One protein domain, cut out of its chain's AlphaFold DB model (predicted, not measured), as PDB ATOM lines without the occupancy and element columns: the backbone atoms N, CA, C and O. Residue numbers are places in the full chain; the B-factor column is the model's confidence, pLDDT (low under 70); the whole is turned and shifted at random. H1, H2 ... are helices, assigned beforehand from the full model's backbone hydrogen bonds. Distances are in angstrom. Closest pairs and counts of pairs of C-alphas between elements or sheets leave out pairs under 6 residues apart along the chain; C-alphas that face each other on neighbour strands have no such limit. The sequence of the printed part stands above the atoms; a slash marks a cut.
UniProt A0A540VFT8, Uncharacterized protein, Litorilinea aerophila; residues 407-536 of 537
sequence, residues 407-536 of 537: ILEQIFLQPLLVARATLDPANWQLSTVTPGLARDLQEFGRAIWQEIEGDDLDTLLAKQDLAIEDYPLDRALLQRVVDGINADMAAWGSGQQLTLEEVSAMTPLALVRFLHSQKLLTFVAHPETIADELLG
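Overview. This is residues 407 to 536 of the 537 residues of an uncharacterized protein of Litorilinea aerophila (UniProt A0A540VFT8). This is an elongated body of crossed helices: H1 and H7 cross at one end, H2 and H4 meet at a slant toward the other, and the short H6 lies near the middle. H5 packs on H4, H3 sits at the last residues of H2, and the links before H2 and before H7 pair briefly, residues 428 to 429 with 522 to 523, antiparallel. The printed part has 130 residues with seven named helices, H1 to H7 in order, and no named strand: all helix. It is compact, with a radius of gyration of the C-alphas of 14.8 A, and spans 45 by 27 by 21 A.

Along the chain. Find C-alpha 407 at (-42.356, 12.836, 36.834); from there H1 runs to residue 423, 24.2 A, with a kink of 38 degrees near residue 414. Next come H2, residues 435 to 452, 25.4 A, and H3, 457 to 463. H4, 475 to 491, covers 24.3 A; H5 is 500 to 505, H6 508 to 517, and H7 527 to 534, ending at C-alpha (-45.572, 24.578, 26.759).

Arrangement. Look at Leu 417 and Ala 531, the closest C-alphas of H1 and H7, 4.8 A apart; these helices touch at a steep tilt of 60 degrees. H1 touches H6 with residues 419 to 423 alone, Leu 423 to Leu 509 at 6.4 A between C-alphas. H2 touches H4, Leu 437 to Gly 484 at 5.2 A, and H3, Ile 452 to Leu 460 at 5.0 A, both closest C-alphas. H4 touches H5, C-alphas 479 and 500 at 6.2 A. H1 and H4 are apart. Every O i to N i+4 pair is within hydrogen-bond range in H3 to H7; H1 has 10 of 13, H2 13 of 14.

Size, cuts and confidence. The C-alphas of Ile 407 and Ala 491, 45.6 A apart, are the farthest. The printed part has no cut; links H1 to H2 and H3 to H4 are long. Look for pLDDT under 70 at residues 407 to 416, 454 to 462 and 464.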
ATOM      1  N   ILE A 407     -43.575  13.600  37.143       36.72
ATOM      2  CA  ILE A 407     -42.356  12.836  36.834       36.72
ATOM      3  C   ILE A 407     -42.282  12.485  35.338       36.72
ATOM      4  O   ILE A 407     -41.217  12.610  34.736       36.72
ATOM      5  N   LEU A 408     -43.408  12.110  34.714       37.72
ATOM      6  CA  LEU A 408     -43.471  11.892  33.262       37.72
ATOM      7  C   LEU A 408     -43.236  13.194  32.483       37.72
ATOM      8  O   LEU A 408     -42.516  13.201  31.490       37.72
ATOM      9  N   GLU A 409     -43.779  14.316  32.954       43.91
ATOM     10  CA  GLU A 409     -43.591  15.617  32.309       43.91
ATOM     11  C   GLU A 409     -42.145  16.133  32.435       43.91
ATOM     12  O   GLU A 409     -41.595  16.619  31.450       43.91
ATOM     13  N   GLN A 410     -41.506  16.008  33.611       43.59
ATOM     14  CA  GLN A 410     -40.122  16.471  33.827       43.59
ATOM     15  C   GLN A 410     -39.063  15.611  33.135       43.59
ATOM     16  O   GLN A 410     -38.119  16.148  32.571       43.59
ATOM     17  N   ILE A 411     -39.188  14.283  33.178       40.91
ATOM     18  CA  ILE A 411     -38.113  13.404  32.696       40.91
ATOM     19  C   ILE A 411     -38.224  13.141  31.186       40.91
ATOM     20  O   ILE A 411     -37.207  12.916  30.537       40.91
ATOM     21  N   PHE A 412     -39.435  13.194  30.611       48.44
ATOM     22  CA  PHE A 412     -39.685  12.705  29.251       48.44
ATOM     23  C   PHE A 412     -40.149  13.793  28.280       48.44
ATOM     24  O   PHE A 412     -39.630  13.882  27.172       48.44
ATOM     25  N   LEU A 413     -41.110  14.637  28.671       52.22
ATOM     26  CA  LEU A 413     -41.624  15.688  27.782       52.22
ATOM     27  C   LEU A 413     -40.692  16.897  27.716       52.22
ATOM     28  O   LEU A 413     -40.509  17.458  26.639       52.22
ATOM     29  N   GLN A 414     -40.078  17.286  28.836       65.06
ATOM     30  CA  GLN A 414     -39.230  18.477  28.877       65.06
ATOM     31  C   GLN A 414     -38.037  18.399  27.900       65.06
ATOM     32  O   GLN A 414     -37.896  19.330  27.110       65.06
ATOM     33  N   PRO A 415     -37.237  17.311  27.820       61.53
ATOM     34  CA  PRO A 415     -36.144  17.227  26.843       61.53
ATOM     35  C   PRO A 415     -36.614  17.319  25.384       61.53
ATOM     36  O   PRO A 415     -35.928  17.911  24.550       61.53
ATOM     37  N   LEU A 416     -37.802  16.786  25.075       63.12
ATOM     38  CA  LEU A 416     -38.392  16.839  23.735       63.12
ATOM     39  C   LEU A 416     -38.888  18.229  23.374       63.12
ATOM     40  O   LEU A 416     -38.665  18.700  22.261       63.12
ATOM     41  N   LEU A 417     -39.526  18.906  24.323       75.88
ATOM     42  CA  LEU A 417     -39.959  20.284  24.149       75.88
ATOM     43  C   LEU A 417     -38.757  21.232  24.069       75.88
ATOM     44  O   LEU A 417     -38.784  22.160  23.268       75.88
ATOM     45  N   VAL A 418     -37.668  20.946  24.790       77.31
ATOM     46  CA  VAL A 418     -36.387  21.652  24.655       77.31
ATOM     47  C   VAL A 418     -35.787  21.426  23.269       77.31
ATOM     48  O   VAL A 418     -35.372  22.389  22.627       77.31
ATOM     49  N   ALA A 419     -35.750  20.187  22.771       77.44
ATOM     50  CA  ALA A 419     -35.257  19.888  21.425       77.44
ATOM     51  C   ALA A 419     -36.108  20.583  20.350       77.44
ATOM     52  O   ALA A 419     -35.561  21.228  19.455       77.44
ATOM     53  N   ARG A 420     -37.438  20.548  20.496       83.25
ATOM     54  CA  ARG A 420     -38.389  21.276  19.648       83.25
ATOM     55  C   ARG A 420     -38.124  22.784  19.675       83.25
ATOM     56  O   ARG A 420     -37.927  23.374  18.622       83.25
ATOM     57  N   ALA A 421     -38.044  23.397  20.854       86.00
ATOM     58  CA  ALA A 421     -37.771  24.827  21.015       86.00
ATOM     59  C   ALA A 421     -36.368  25.235  20.528       86.00
ATOM     60  O   ALA A 421     -36.151  26.376  20.121       86.00
ATOM     61  N   THR A 422     -35.411  24.303  20.557       89.25
ATOM     62  CA  THR A 422     -34.066  24.492  20.002       89.25
ATOM     63  C   THR A 422     -34.096  24.489  18.476       89.25
ATOM     64  O   THR A 422     -33.380  25.264  17.851       89.25
ATOM     65  N   LEU A 423     -34.905  23.623  17.863       90.75
ATOM     66  CA  LEU A 423     -35.008  23.489  16.409       90.75
ATOM     67  C   LEU A 423     -35.951  24.508  15.760       90.75
ATOM     68  O   LEU A 423     -35.883  24.669  14.544       90.75
ATOM     69  N   ASP A 424     -36.788  25.191  16.544       93.38
ATOM     70  CA  ASP A 424     -37.725  26.201  16.056       93.38
ATOM     71  C   ASP A 424     -36.981  27.434  15.497       93.38
ATOM     72  O   ASP A 424     -36.400  28.209  16.268       93.38
ATOM     73  N   PRO A 425     -37.029  27.685  14.172       95.44
ATOM     74  CA  PRO A 425     -36.350  28.822  13.556       95.44
ATOM     75  C   PRO A 425     -36.887  30.180  14.018       95.44
ATOM     76  O   PRO A 425     -36.181  31.186  13.893       95.44
ATOM     77  N   ALA A 426     -38.119  30.234  14.539       95.19
ATOM     78  CA  ALA A 426     -38.691  31.443  15.126       95.19
ATOM     79  C   ALA A 426     -38.012  31.817  16.452       95.19
ATOM     80  O   ALA A 426     -37.996  32.994  16.817       95.19
ATOM     81  N   ASN A 427     -37.399  30.845  17.135       95.94
ATOM     82  CA  ASN A 427     -36.624  31.073  18.348       95.94
ATOM     83  C   ASN A 427     -35.145  31.408  18.065       95.94
ATOM     84  O   ASN A 427     -34.379  31.666  18.991       95.94
ATOM     85  N   TRP A 428     -34.696  31.420  16.807       97.69
ATOM     86  CA  TRP A 428     -33.293  31.690  16.482       97.69
ATOM     87  C   TRP A 428     -33.015  33.185  16.335       97.69
ATOM     88  O   TRP A 428     -33.567  33.868  15.471       97.69
ATOM     89  N   GLN A 429     -32.063  33.685  17.119       97.38
ATOM     90  CA  GLN A 429     -31.504  35.023  17.004       97.38
ATOM     91  C   GLN A 429     -30.126  34.965  16.329       97.38
ATOM     92  O   GLN A 429     -29.135  34.505  16.900       97.38
ATOM     93  N   LEU A 430     -30.077  35.469  15.093       97.19
ATOM     94  CA  LEU A 430     -28.925  35.405  14.182       97.19
ATOM     95  C   LEU A 430     -28.274  36.780  13.961       97.19
ATOM     96  O   LEU A 430     -27.781  37.084  12.880       97.19
ATOM     97  N   SER A 431     -28.318  37.659  14.964       94.44
ATOM     98  CA  SER A 431     -27.768  39.021  14.864       94.44
ATOM     99  C   SER A 431     -26.238  39.067  14.847       94.44
ATOM    100  O   SER A 431     -25.667  40.102  14.508       94.44
ATOM    101  N   THR A 432     -25.578  37.970  15.224       92.25
ATOM    102  CA  THR A 432     -24.117  37.869  15.293       92.25
ATOM    103  C   THR A 432     -23.480  37.455  13.967       92.25
ATOM    104  O   THR A 432     -22.286  37.676  13.791       92.25
ATOM    105  N   VAL A 433     -24.255  36.914  13.025       95.69
ATOM    106  CA  VAL A 433     -23.765  36.442  11.721       95.69
ATOM    107  C   VAL A 433     -24.023  37.442  10.599       95.69
ATOM    108  O   VAL A 433     -24.817  38.379  10.724       95.69
ATOM    109  N   THR A 434     -23.356  37.248   9.463       96.44
ATOM    110  CA  THR A 434     -23.578  38.078   8.275       96.44
ATOM    111  C   THR A 434     -25.020  37.964   7.753       96.44
ATOM    112  O   THR A 434     -25.632  36.896   7.823       96.44
ATOM    113  N   PRO A 435     -25.593  39.029   7.146       96.81
ATOM    114  CA  PRO A 435     -26.973  38.997   6.646       96.81
ATOM    115  C   PRO A 435     -27.253  37.912   5.593       96.81
ATOM    116  O   PRO A 435     -28.404  37.515   5.416       96.81
ATOM    117  N   GLY A 436     -26.218  37.468   4.869       96.69
ATOM    118  CA  GLY A 436     -26.301  36.341   3.939       96.69
ATOM    119  C   GLY A 436     -26.502  35.027   4.686       96.69
ATOM    120  O   GLY A 436     -27.529  34.380   4.497       96.69
ATOM    121  N   LEU A 437     -25.589  34.707   5.611       97.12
ATOM    122  CA  LEU A 437     -25.679  33.498   6.426       97.12
ATOM    123  C   LEU A 437     -26.961  33.466   7.266       97.12
ATOM    124  O   LEU A 437     -27.617  32.434   7.332       97.12
ATOM    125  N   ALA A 438     -27.375  34.597   7.848       97.56
ATOM    126  CA  ALA A 438     -28.628  34.685   8.599       97.56
ATOM    127  C   ALA A 438     -29.844  34.252   7.759       97.56
ATOM    128  O   ALA A 438     -30.743  33.576   8.258       97.56
ATOM    129  N   ARG A 439     -29.873  34.633   6.474       97.69
ATOM    130  CA  ARG A 439     -30.944  34.257   5.544       97.69
ATOM    131  C   ARG A 439     -30.890  32.774   5.199       97.69
ATOM    132  O   ARG A 439     -31.926  32.122   5.271       97.69
ATOM    133  N   ASP A 440     -29.710  32.261   4.854       97.69
ATOM    134  CA  ASP A 440     -29.533  30.849   4.503       97.69
ATOM    135  C   ASP A 440     -29.838  29.932   5.706       97.69
ATOM    136  O   ASP A 440     -30.508  28.916   5.543       97.69
ATOM    137  N   LEU A 441     -29.451  30.315   6.931       97.50
ATOM    138  CA  LEU A 441     -29.805  29.592   8.160       97.50
ATOM    139  C   LEU A 441     -31.312  29.615   8.434       97.50
ATOM    140  O   LEU A 441     -31.872  28.591   8.807       97.50
ATOM    141  N   GLN A 442     -31.990  30.746   8.226       97.31
ATOM    142  CA  GLN A 442     -33.449  30.822   8.359       97.31
ATOM    143  C   GLN A 442     -34.172  29.954   7.320       97.31
ATOM    144  O   GLN A 442     -35.172  29.314   7.639       97.31
ATOM    145  N   GLU A 443     -33.675  29.908   6.084       96.81
ATOM    146  CA  GLU A 443     -34.218  29.046   5.031       96.81
ATOM    147  C   GLU A 443     -33.996  27.560   5.351       96.81
ATOM    148  O   GLU A 443     -34.946  26.778   5.310       96.81
ATOM    149  N   PHE A 444     -32.779  27.194   5.766       96.88
ATOM    150  CA  PHE A 444     -32.437  25.849   6.236       96.88
ATOM    151  C   PHE A 444     -33.320  25.422   7.412       96.88
ATOM    152  O   PHE A 444     -33.935  24.356   7.372       96.88
ATOM    153  N   GLY A 445     -33.428  26.277   8.432       94.88
ATOM    154  CA  GLY A 445     -34.227  26.018   9.620       94.88
ATOM    155  C   GLY A 445     -35.686  25.765   9.277       94.88
ATOM    156  O   GLY A 445     -36.253  24.791   9.750       94.88
ATOM    157  N   ARG A 446     -36.291  26.584   8.407       94.94
ATOM    158  CA  ARG A 446     -37.685  26.378   7.976       94.94
ATOM    159  C   ARG A 446     -37.881  25.079   7.209       94.94
ATOM    160  O   ARG A 446     -38.894  24.426   7.418       94.94
ATOM    161  N   ALA A 447     -36.946  24.713   6.335       92.88
ATOM    162  CA  ALA A 447     -37.046  23.478   5.567       92.88
ATOM    163  C   ALA A 447     -36.946  22.238   6.474       92.88
ATOM    164  O   ALA A 447     -37.742  21.313   6.339       92.88
ATOM    165  N   ILE A 448     -36.038  22.252   7.457       91.88
ATOM    166  CA  ILE A 448     -35.981  21.221   8.503       91.88
ATOM    167  C   ILE A 448     -37.259  21.232   9.351       91.88
ATOM    168  O   ILE A 448     -37.848  20.184   9.601       91.88
ATOM    169  N   TRP A 449     -37.703  22.412   9.784       91.75
ATOM    170  CA  TRP A 449     -38.860  22.561  10.658       91.75
ATOM    171  C   TRP A 449     -40.143  22.050  10.010       91.75
ATOM    172  O   TRP A 449     -40.880  21.328  10.659       91.75
ATOM    173  N   GLN A 450     -40.374  22.317   8.724       89.69
ATOM    174  CA  GLN A 450     -41.528  21.786   7.982       89.69
ATOM    175  C   GLN A 450     -41.561  20.258   7.936       89.69
ATOM    176  O   GLN A 450     -42.633  19.661   7.893       89.69
ATOM    177  N   GLU A 451     -40.395  19.619   7.941       84.75
ATOM    178  CA  GLU A 451     -40.315  18.166   7.985       84.75
ATOM    179  C   GLU A 451     -40.573  17.626   9.391       84.75
ATOM    180  O   GLU A 451     -41.161  16.554   9.524       84.75
ATOM    181  N   ILE A 452     -40.138  18.349  10.424       78.25
ATOM    182  CA  ILE A 452     -40.220  17.947  11.834       78.25
ATOM    183  C   ILE A 452     -41.581  18.290  12.467       78.25
ATOM    184  O   ILE A 452     -42.066  17.541  13.316       78.25
ATOM    185  N   GLU A 453     -42.204  19.393  12.060       70.62
ATOM    186  CA  GLU A 453     -43.517  19.871  12.498       70.62
ATOM    187  C   GLU A 453     -44.629  19.037  11.839       70.62
ATOM    188  O   GLU A 453     -45.376  19.492  10.979       70.62
ATOM    189  N   GLY A 454     -44.708  17.762  12.226       58.59
ATOM    190  CA  GLY A 454     -45.914  16.951  12.069       58.59
ATOM    191  C   GLY A 454     -46.893  17.193  13.222       58.59
ATOM    192  O   GLY A 454     -46.491  17.617  14.307       58.59
ATOM    193  N   ASP A 455     -48.176  16.889  13.000       46.94
ATOM    194  CA  ASP A 455     -49.250  17.021  14.005       46.94
ATOM    195  C   ASP A 455     -49.077  16.087  15.225       46.94
ATOM    196  O   ASP A 455     -49.795  16.224  16.216       46.94
ATOM    197  N   ASP A 456     -48.123  15.148  15.185       54.72
ATOM    198  CA  ASP A 456     -47.846  14.197  16.258       54.72
ATOM    199  C   ASP A 456     -46.397  14.269  16.780       54.72
ATOM    200  O   ASP A 456     -45.430  14.535  16.060       54.72
ATOM    201  N   LEU A 457     -46.245  14.002  18.082       50.94
ATOM    202  CA  LEU A 457     -44.955  13.881  18.778       50.94
ATOM    203  C   LEU A 457     -44.071  12.787  18.149       50.94
ATOM    204  O   LEU A 457     -42.841  12.807  18.258       50.94
ATOM    205  N   ASP A 458     -44.703  11.840  17.457       47.91
ATOM    206  CA  ASP A 458     -44.044  10.736  16.794       47.91
ATOM    207  C   ASP A 458     -43.132  11.178  15.654       47.91
ATOM    208  O   ASP A 458     -42.007  10.673  15.553       47.91
ATOM    209  N   THR A 459     -43.586  12.145  14.859       57.69
ATOM    210  CA  THR A 459     -42.862  12.719  13.724       57.69
ATOM    211  C   THR A 459     -41.624  13.488  14.178       57.69
ATOM    212  O   THR A 459     -40.546  13.277  13.618       57.69
ATOM    213  N   LEU A 460     -41.741  14.296  15.240       58.91
ATOM    214  CA  LEU A 460     -40.610  15.010  15.848       58.91
ATOM    215  C   LEU A 460     -39.507  14.028  16.262       58.91
ATOM    216  O   LEU A 460     -38.356  14.168  15.855       58.91
ATOM    217  N   LEU A 461     -39.884  12.991  17.009       54.34
ATOM    218  CA  LEU A 461     -38.976  11.960  17.517       54.34
ATOM    219  C   LEU A 461     -38.341  11.114  16.406       54.34
ATOM    220  O   LEU A 461     -37.172  10.753  16.489       54.34
ATOM    221  N   ALA A 462     -39.100  10.778  15.362       62.09
ATOM    222  CA  ALA A 462     -38.584   9.979  14.254       62.09
ATOM    223  C   ALA A 462     -37.598  10.759  13.378       62.09
ATOM    224  O   ALA A 462     -36.701  10.151  12.791       62.09
ATOM    225  N   LYS A 463     -37.786  12.079  13.267       72.50
ATOM    226  CA  LYS A 463     -37.026  12.907  12.335       72.50
ATOM    227  C   LYS A 463     -35.857  13.637  12.982       72.50
ATOM    228  O   LYS A 463     -34.818  13.675  12.349       72.50
ATOM    229  N   GLN A 464     -35.953  14.136  14.218       69.75
ATOM    230  CA  GLN A 464     -34.894  14.963  14.836       69.75
ATOM    231  C   GLN A 464     -33.495  14.311  14.886       69.75
ATOM    232  O   GLN A 464     -32.489  15.021  14.919       69.75
ATOM    233  N   ASP A 465     -33.445  12.975  14.880       73.31
ATOM    234  CA  ASP A 465     -32.214  12.178  14.919       73.31
ATOM    235  C   ASP A 465     -31.703  11.757  13.533       73.31
ATOM    236  O   ASP A 465     -30.674  11.082  13.435       73.31
ATOM    237  N   LEU A 466     -32.416  12.106  12.459       77.25
ATOM    238  CA  LEU A 466     -31.946  11.866  11.100       77.25
ATOM    239  C   LEU A 466     -30.741  12.756  10.799       77.25
ATOM    240  O   LEU A 466     -30.639  13.887  11.287       77.25
ATOM    241  N   ALA A 467     -29.828  12.237   9.984       87.75
ATOM    242  CA  ALA A 467     -28.747  13.052   9.464       87.75
ATOM    243  C   ALA A 467     -29.335  14.125   8.537       87.75
ATOM    244  O   ALA A 467     -30.351  13.903   7.880       87.75
ATOM    245  N   ILE A 468     -28.702  15.294   8.463       91.00
ATOM    246  CA  ILE A 468     -29.145  16.401   7.606       91.00
ATOM    247  C   ILE A 468     -29.251  15.958   6.135       91.00
ATOM    248  O   ILE A 468     -30.127  16.438   5.420       91.00
ATOM    249  N   GLU A 469     -28.414  15.018   5.689       92.69
ATOM    250  CA  GLU A 469     -28.491  14.435   4.340       92.69
ATOM    251  C   GLU A 469     -29.766  13.631   4.047       92.69
ATOM    252  O   GLU A 469     -30.137  13.501   2.880       92.69
ATOM    253  N   ASP A 470     -30.449  13.126   5.076       89.88
ATOM    254  CA  ASP A 470     -31.687  12.354   4.929       89.88
ATOM    255  C   ASP A 470     -32.924  13.255   4.777       89.88
ATOM    256  O   ASP A 470     -34.016  12.777   4.453       89.88
ATOM    257  N   TYR A 471     -32.776  14.565   4.997       90.69
ATOM    258  CA  TYR A 471     -33.843  15.530   4.768       90.69
ATOM    259  C   TYR A 471     -33.906  15.936   3.290       90.69
ATOM    260  O   TYR A 471     -32.871  16.031   2.627       90.69
ATOM    261  N   PRO A 472     -35.100  16.251   2.755       91.31
ATOM    262  CA  PRO A 472     -35.285  16.731   1.385       91.31
ATOM    263  C   PRO A 472     -34.810  18.190   1.211       91.31
ATOM    264  O   PRO A 472     -35.559  19.063   0.778       91.31
ATOM    265  N   LEU A 473     -33.553  18.467   1.562       91.75
ATOM    266  CA  LEU A 473     -32.918  19.776   1.477       91.75
ATOM    267  C   LEU A 473     -32.208  19.977   0.138       91.75
ATOM    268  O   LEU A 473     -31.579  19.071  -0.411       91.75
ATOM    269  N   ASP A 474     -32.237  21.213  -0.363       94.31
ATOM    270  CA  ASP A 474     -31.398  21.606  -1.490       94.31
ATOM    271  C   ASP A 474     -29.919  21.582  -1.070       94.31
ATOM    272  O   ASP A 474     -29.472  22.348  -0.214       94.31
ATOM    273  N   ARG A 475     -29.122  20.723  -1.713       94.50
ATOM    274  CA  ARG A 475     -27.676  20.627  -1.471       94.50
ATOM    275  C   ARG A 475     -26.960  21.962  -1.695       94.50
ATOM    276  O   ARG A 475     -25.963  22.231  -1.026       94.50
ATOM    277  N   ALA A 476     -27.456  22.807  -2.603       96.81
ATOM    278  CA  ALA A 476     -26.895  24.136  -2.821       96.81
ATOM    279  C   ALA A 476     -27.157  25.074  -1.634       96.81
ATOM    280  O   ALA A 476     -26.299  25.899  -1.327       96.81
ATOM    281  N   LEU A 477     -28.303  24.953  -0.956       96.81
ATOM    282  CA  LEU A 477     -28.576  25.677   0.288       96.81
ATOM    283  C   LEU A 477     -27.617  25.227   1.392       96.81
ATOM    284  O   LEU A 477     -26.984  26.069   2.023       96.81
ATOM    285  N   LEU A 478     -27.443  23.916   1.570       96.62
ATOM    286  CA  LEU A 478     -26.542  23.390   2.595       96.62
ATOM    287  C   LEU A 478     -25.088  23.830   2.369       96.62
ATOM    288  O   LEU A 478     -24.417  24.238   3.313       96.62
ATOM    289  N   GLN A 479     -24.619  23.833   1.117       97.69
ATOM    290  CA  GLN A 479     -23.292  24.354   0.784       97.69
ATOM    291  C   GLN A 479     -23.153  25.843   1.138       97.69
ATOM    292  O   GLN A 479     -22.155  26.218   1.746       97.69
ATOM    293  N   ARG A 480     -24.154  26.684   0.828       98.06
ATOM    294  CA  ARG A 480     -24.127  28.114   1.205       98.06
ATOM    295  C   ARG A 480     -24.071  28.314   2.718       98.06
ATOM    296  O   ARG A 480     -23.326  29.174   3.180       98.06
ATOM    297  N   VAL A 481     -24.813  27.506   3.481       97.88
ATOM    298  CA  VAL A 481     -24.764  27.519   4.950       97.88
ATOM    299  C   VAL A 481     -23.355  27.184   5.444       97.88
ATOM    300  O   VAL A 481     -22.802  27.938   6.238       97.88
ATOM    301  N   VAL A 482     -22.745  26.106   4.943       97.94
ATOM    302  CA  VAL A 482     -21.379  25.693   5.318       97.94
ATOM    303  C   VAL A 482     -20.353  26.776   4.979       97.94
ATOM    304  O   VAL A 482     -19.539  27.148   5.826       97.94
ATOM    305  N   ASP A 483     -20.413  27.318   3.762       97.56
ATOM    306  CA  ASP A 483     -19.502  28.371   3.306       97.56
ATOM    307  C   ASP A 483     -19.644  29.640   4.155       97.56
ATOM    308  O   ASP A 483     -18.642  30.236   4.553       97.56
ATOM    309  N   GLY A 484     -20.881  30.030   4.481       97.50
ATOM    310  CA  GLY A 484     -21.163  31.174   5.340       97.50
ATOM    311  C   GLY A 484     -20.666  30.970   6.771       97.50
ATOM    312  O   GLY A 484     -20.014  31.864   7.310       97.50
ATOM    313  N   ILE A 485     -20.902  29.796   7.372       97.38
ATOM    314  CA  ILE A 485     -20.398  29.459   8.715       97.38
ATOM    315  C   ILE A 485     -18.873  29.575   8.745       97.38
ATOM    316  O   ILE A 485     -18.323  30.244   9.616       97.38
ATOM    317  N   ASN A 486     -18.190  28.969   7.771       97.25
ATOM    318  CA  ASN A 486     -16.733  29.016   7.685       97.25
ATOM    319  C   ASN A 486     -16.206  30.445   7.500       97.25
ATOM    320  O   ASN A 486     -15.186  30.798   8.093       97.25
ATOM    321  N   ALA A 487     -16.886  31.271   6.700       96.56
ATOM    322  CA  ALA A 487     -16.510  32.668   6.500       96.56
ATOM    323  C   ALA A 487     -16.622  33.483   7.800       96.56
ATOM    324  O   ALA A 487     -15.680  34.197   8.155       96.56
ATOM    325  N   ASP A 488     -17.728  33.339   8.535       95.50
ATOM    326  CA  ASP A 488     -17.952  34.051   9.796       95.50
ATOM    327  C   ASP A 488     -17.005  33.543  10.904       95.50
ATOM    328  O   ASP A 488     -16.399  34.341  11.620       95.50
ATOM    329  N   MET A 489     -16.769  32.228  10.990       94.50
ATOM    330  CA  MET A 489     -15.788  31.640  11.915       94.50
ATOM    331  C   MET A 489     -14.360  32.125  11.637       94.50
ATOM    332  O   MET A 489     -13.629  32.472  12.572       94.50
ATOM    333  N   ALA A 490     -13.962  32.189  10.364       93.81
ATOM    334  CA  ALA A 490     -12.655  32.702   9.967       93.81
ATOM    335  C   ALA A 490     -12.505  34.195  10.301       93.81
ATOM    336  O   ALA A 490     -11.444  34.617  10.766       93.81
ATOM    337  N   ALA A 491     -13.568  34.993  10.134       90.94
ATOM    338  CA  ALA A 491     -13.576  36.407  10.512       90.94
ATOM    339  C   ALA A 491     -13.363  36.618  12.024       90.94
ATOM    340  O   ALA A 491     -12.818  37.643  12.433       90.94
ATOM    341  N   TRP A 492     -13.741  35.640  12.852       88.00
ATOM    342  CA  TRP A 492     -13.522  35.643  14.304       88.00
ATOM    343  C   TRP A 492     -12.205  34.990  14.737       88.00
ATOM    344  O   TRP A 492     -11.934  34.871  15.932       88.00
ATOM    345  N   GLY A 493     -11.360  34.593  13.782       88.00
ATOM    346  CA  GLY A 493     -10.054  33.998  14.049       88.00
ATOM    347  C   GLY A 493     -10.104  32.525  14.461       88.00
ATOM    348  O   GLY A 493      -9.112  32.015  14.982       88.00
ATOM    349  N   SER A 494     -11.224  31.829  14.234       86.69
ATOM    350  CA  SER A 494     -11.279  30.378  14.408       86.69
ATOM    351  C   SER A 494     -10.577  29.677  13.242       86.69
ATOM    352  O   SER A 494     -10.827  29.980  12.076       86.69
ATOM    353  N   GLY A 495      -9.689  28.730  13.557       83.00
ATOM    354  CA  GLY A 495      -9.024  27.877  12.563       83.00
ATOM    355  C   GLY A 495      -9.828  26.632  12.180       83.00
ATOM    356  O   GLY A 495      -9.379  25.854  11.342       83.00
ATOM    357  N   GLN A 496     -10.983  26.412  12.811       89.12
ATOM    358  CA  GLN A 496     -11.848  25.277  12.519       89.12
ATOM    359  C   GLN A 496     -12.637  25.547  11.233       89.12
ATOM    360  O   GLN A 496     -13.277  26.587  11.105       89.12
ATOM    361  N   GLN A 497     -12.594  24.597  10.299       92.81
ATOM    362  CA  GLN A 497     -13.415  24.603   9.093       92.81
ATOM    363  C   GLN A 497     -14.312  23.376   9.099       92.81
ATOM    364  O   GLN A 497     -13.850  22.277   9.397       92.81
ATOM    365  N   LEU A 498     -15.579  23.583   8.765       94.88
ATOM    366  CA  LEU A 498     -16.537  22.521   8.526       94.88
ATOM    367  C   LEU A 498     -16.563  22.169   7.045       94.88
ATOM    368  O   LEU A 498     -16.583  23.042   6.176       94.88
ATOM    369  N   THR A 499     -16.615  20.881   6.753       97.19
ATOM    370  CA  THR A 499     -16.883  20.375   5.408       97.19
ATOM    371  C   THR A 499     -18.379  20.143   5.207       97.19
ATOM    372  O   THR A 499     -19.135  19.952   6.161       97.19
ATOM    373  N   LEU A 500     -18.818  20.125   3.943       96.56
ATOM    374  CA  LEU A 500     -20.198  19.765   3.614       96.56
ATOM    375  C   LEU A 500     -20.544  18.367   4.140       96.56
ATOM    376  O   LEU A 500     -21.627  18.181   4.671       96.56
ATOM    377  N   GLU A 501     -19.623  17.409   4.018       95.12
ATOM    378  CA  GLU A 501     -19.823  16.024   4.456       95.12
ATOM    379  C   GLU A 501     -20.015  15.926   5.975       95.12
ATOM    380  O   GLU A 501     -20.943  15.263   6.430       95.12
ATOM    381  N   GLU A 502     -19.210  16.651   6.759       92.62
ATOM    382  CA  GLU A 502     -19.373  16.704   8.216       92.62
ATOM    383  C   GLU A 502     -20.732  17.277   8.610       92.62
ATOM    384  O   GLU A 502     -21.407  16.698   9.456       92.62
ATOM    385  N   VAL A 503     -21.155  18.383   7.992       94.38
ATOM    386  CA  VAL A 503     -22.451  19.002   8.306       94.38
ATOM    387  C   VAL A 503     -23.613  18.136   7.826       94.38
ATOM    388  O   VAL A 503     -24.591  17.987   8.547       94.38
ATOM    389  N   SER A 504     -23.508  17.512   6.653       92.31
ATOM    390  CA  SER A 504     -24.504  16.568   6.138       92.31
ATOM    391  C   SER A 504     -24.710  15.360   7.056       92.31
ATOM    392  O   SER A 504     -25.844  14.911   7.207       92.31
ATOM    393  N   ALA A 505     -23.647  14.871   7.702       89.81
ATOM    394  CA  ALA A 505     -23.704  13.745   8.633       89.81
ATOM    395  C   ALA A 505     -24.190  14.124  10.051       89.81
ATOM    396  O   ALA A 505     -24.470  13.239  10.863       89.81
ATOM    397  N   MET A 506     -24.275  15.417  10.387       89.81
ATOM    398  CA  MET A 506     -24.831  15.877  11.666       89.81
ATOM    399  C   MET A 506     -26.354  15.745  11.689       89.81
ATOM    400  O   MET A 506     -27.009  15.830  10.655       89.81
ATOM    401  N   THR A 507     -26.937  15.619  12.883       91.00
ATOM    402  CA  THR A 507     -28.372  15.873  13.066       91.00
ATOM    403  C   THR A 507     -28.632  17.383  13.087       91.00
ATOM    404  O   THR A 507     -27.736  18.151  13.469       91.00
ATOM    405  N   PRO A 508     -29.847  17.856  12.754       89.31
ATOM    406  CA  PRO A 508     -30.170  19.278  12.866       89.31
ATOM    407  C   PRO A 508     -29.914  19.838  14.269       89.31
ATOM    408  O   PRO A 508     -29.387  20.941  14.415       89.31
ATOM    409  N   LEU A 509     -30.207  19.050  15.310       88.25
ATOM    410  CA  LEU A 509     -29.985  19.454  16.697       88.25
ATOM    411  C   LEU A 509     -28.490  19.608  17.008       88.25
ATOM    412  O   LEU A 509     -28.096  20.558  17.688       88.25
ATOM    413  N   ALA A 510     -27.651  18.706  16.491       86.00
ATOM    414  CA  ALA A 510     -26.203  18.803  16.634       86.00
ATOM    415  C   ALA A 510     -25.648  20.057  15.939       86.00
ATOM    416  O   ALA A 510     -24.829  20.758  16.533       86.00
ATOM    417  N   LEU A 511     -26.141  20.389  14.740       93.44
ATOM    418  CA  LEU A 511     -25.736  21.603  14.028       93.44
ATOM    419  C   LEU A 511     -26.148  22.874  14.784       93.44
ATOM    420  O   LEU A 511     -25.319  23.756  14.987       93.44
ATOM    421  N   VAL A 512     -27.393  22.972  15.260       93.12
ATOM    422  CA  VAL A 512     -27.853  24.152  16.019       93.12
ATOM    423  C   VAL A 512     -27.055  24.325  17.313       93.12
ATOM    424  O   VAL A 512     -26.623  25.433  17.630       93.12
ATOM    425  N   ARG A 513     -26.778  23.232  18.037       89.62
ATOM    426  CA  ARG A 513     -25.917  23.261  19.231       89.62
ATOM    427  C   ARG A 513     -24.492  23.692  18.899       89.62
ATOM    428  O   ARG A 513     -23.910  24.474  19.649       89.62
ATOM    429  N   PHE A 514     -23.948  23.228  17.776       91.81
ATOM    430  CA  PHE A 514     -22.653  23.685  17.284       91.81
ATOM    431  C   PHE A 514     -22.670  25.199  17.032       91.81
ATOM    432  O   PHE A 514     -21.847  25.911  17.610       91.81
ATOM    433  N   LEU A 515     -23.639  25.713  16.269       94.69
ATOM    434  CA  LEU A 515     -23.780  27.146  15.979       94.69
ATOM    435  C   LEU A 515     -23.913  27.985  17.255       94.69
ATOM    436  O   LEU A 515     -23.271  29.031  17.378       94.69
ATOM    437  N   HIS A 516     -24.687  27.497  18.225       93.56
ATOM    438  CA  HIS A 516     -24.829  28.132  19.530       93.56
ATOM    439  C   HIS A 516     -23.509  28.153  20.312       93.56
ATOM    440  O   HIS A 516     -23.100  29.198  20.816       93.56
ATOM    441  N   SER A 517     -22.779  27.031  20.349       91.50
ATOM    442  CA  SER A 517     -21.472  26.944  21.020       91.50
ATOM    443  C   SER A 517     -20.435  27.902  20.426       91.50
ATOM    444  O   SER A 517     -19.618  28.465  21.155       91.50
ATOM    445  N   GLN A 518     -20.508  28.135  19.112       92.94
ATOM    446  CA  GLN A 518     -19.648  29.074  18.398       92.94
ATOM    447  C   GLN A 518     -20.143  30.523  18.485       92.94
ATOM    448  O   GLN A 518     -19.471  31.401  17.963       92.94
ATOM    449  N   LYS A 519     -21.279  30.800  19.148       93.81
ATOM    450  CA  LYS A 519     -21.935  32.123  19.231       93.81
ATOM    451  C   LYS A 519     -22.414  32.686  17.882       93.81
ATOM    452  O   LYS A 519     -22.680  33.883  17.766       93.81
ATOM    453  N   LEU A 520     -22.557  31.826  16.874       94.31
ATOM    454  CA  LEU A 520     -23.138  32.159  15.565       94.31
ATOM    455  C   LEU A 520     -24.675  32.151  15.602       94.31
ATOM    456  O   LEU A 520     -25.337  32.705  14.729       94.31
ATOM    457  N   LEU A 521     -25.247  31.519  16.623       96.31
ATOM    458  CA  LEU A 521     -26.676  31.483  16.890       96.31
ATOM    459  C   LEU A 521     -26.896  31.730  18.379       96.31
ATOM    460  O   LEU A 521     -26.186  31.194  19.224       96.31
ATOM    461  N   THR A 522     -27.889  32.544  18.700       96.31
ATOM    462  CA  THR A 522     -28.427  32.708  20.057       96.31
ATOM    463  C   THR A 522     -29.925  32.431  20.018       96.31
ATOM    464  O   THR A 522     -30.491  32.323  18.929       96.31
ATOM    465  N   PHE A 523     -30.573  32.280  21.169       96.94
ATOM    466  CA  PHE A 523     -32.018  32.055  21.225       96.94
ATOM    467  C   PHE A 523     -32.756  33.317  21.674       96.94
ATOM    468  O   PHE A 523     -32.255  34.049  22.526       96.94
ATOM    469  N   VAL A 524     -33.941  33.563  21.107       95.56
ATOM    470  CA  VAL A 524     -34.822  34.674  21.509       95.56
ATOM    471  C   VAL A 524     -35.295  34.471  22.950       95.56
ATOM    472  O   VAL A 524     -35.257  35.411  23.743       95.56
ATOM    473  N   ALA A 525     -35.679  33.242  23.297       93.75
ATOM    474  CA  ALA A 525     -35.890  32.787  24.666       93.75
ATOM    475  C   ALA A 525     -35.153  31.462  24.899       93.75
ATOM    476  O   ALA A 525     -34.957  30.669  23.972       93.75
ATOM    477  N   HIS A 526     -34.725  31.216  26.140       93.06
ATOM    478  CA  HIS A 526     -34.028  29.974  26.466       93.06
ATOM    479  C   HIS A 526     -34.938  28.774  26.130       93.06
ATOM    480  O   HIS A 526     -36.102  28.786  26.537       93.06
ATOM    481  N   PRO A 527     -34.459  27.744  25.402       86.69
ATOM    482  CA  PRO A 527     -35.303  26.617  24.992       86.69
ATOM    483  C   PRO A 527     -36.017  25.907  26.152       86.69
ATOM    484  O   PRO A 527     -37.129  25.420  25.977       86.69
ATOM    485  N   GLU A 528     -35.412  25.892  27.344       82.19
ATOM    486  CA  GLU A 528     -36.033  25.358  28.568       82.19
ATOM    487  C   GLU A 528     -37.222  26.199  29.039       82.19
ATOM    488  O   GLU A 528     -38.239  25.635  29.418       82.19
ATOM    489  N   THR A 529     -37.149  27.528  28.928       87.44
ATOM    490  CA  THR A 529     -38.267  28.415  29.282       87.44
ATOM    491  C   THR A 529     -39.463  28.185  28.363       87.44
ATOM    492  O   THR A 529     -40.581  28.046  28.840       87.44
ATOM    493  N   ILE A 530     -39.233  28.058  27.051       81.88
ATOM    494  CA  ILE A 530     -40.304  27.734  26.092       81.88
ATOM    495  C   ILE A 530     -40.885  26.346  26.388       81.88
ATOM    496  O   ILE A 530     -42.097  26.149  26.320       81.88
ATOM    497  N   ALA A 531     -40.035  25.372  26.720       74.44
ATOM    498  CA  ALA A 531     -40.487  24.036  27.089       74.44
ATOM    499  C   ALA A 531     -41.364  24.049  28.352       74.44
ATOM    500  O   ALA A 531     -42.397  23.380  28.375       74.44
ATOM    501  N   ASP A 532     -40.992  24.828  29.366       78.06
ATOM    502  CA  ASP A 532     -41.761  24.980  30.602       78.06
ATOM    503  C   ASP A 532     -43.103  25.694  30.361       78.06
ATOM    504  O   ASP A 532     -44.137  25.226  30.846       78.06
ATOM    505  N   GLU A 533     -43.130  26.736  29.522       80.69
ATOM    506  CA  GLU A 533     -44.370  27.408  29.102       80.69
ATOM    507  C   GLU A 533     -45.322  26.449  28.364       80.69
ATOM    508  O   GLU A 533     -46.526  26.430  28.631       80.69
ATOM    509  N   LEU A 534     -44.793  25.602  27.470       70.50
ATOM    510  CA  LEU A 534     -45.572  24.578  26.759       70.50
ATOM    511  C   LEU A 534     -46.114  23.487  27.696       70.50
ATOM    512  O   LEU A 534     -47.150  22.886  27.403       70.50
ATOM    513  N   LEU A 535     -45.449  23.251  28.829       70.25
ATOM    514  CA  LEU A 535     -45.924  22.374  29.904       70.25
ATOM    515  C   LEU A 535     -46.912  23.069  30.857       70.25
ATOM    516  O   LEU A 535     -47.483  22.405  31.722       70.25
ATOM    517  N   GLY A 536     -47.148  24.375  30.695       71.69
ATOM    518  CA  GLY A 536     -48.036  25.167  31.545       71.69
ATOM    519  C   GLY A 536     -47.467  25.446  32.937       71.69
ATOM    520  O   GLY A 536     -48.237  25.441  33.904       71.69
TER     521      GLY A 536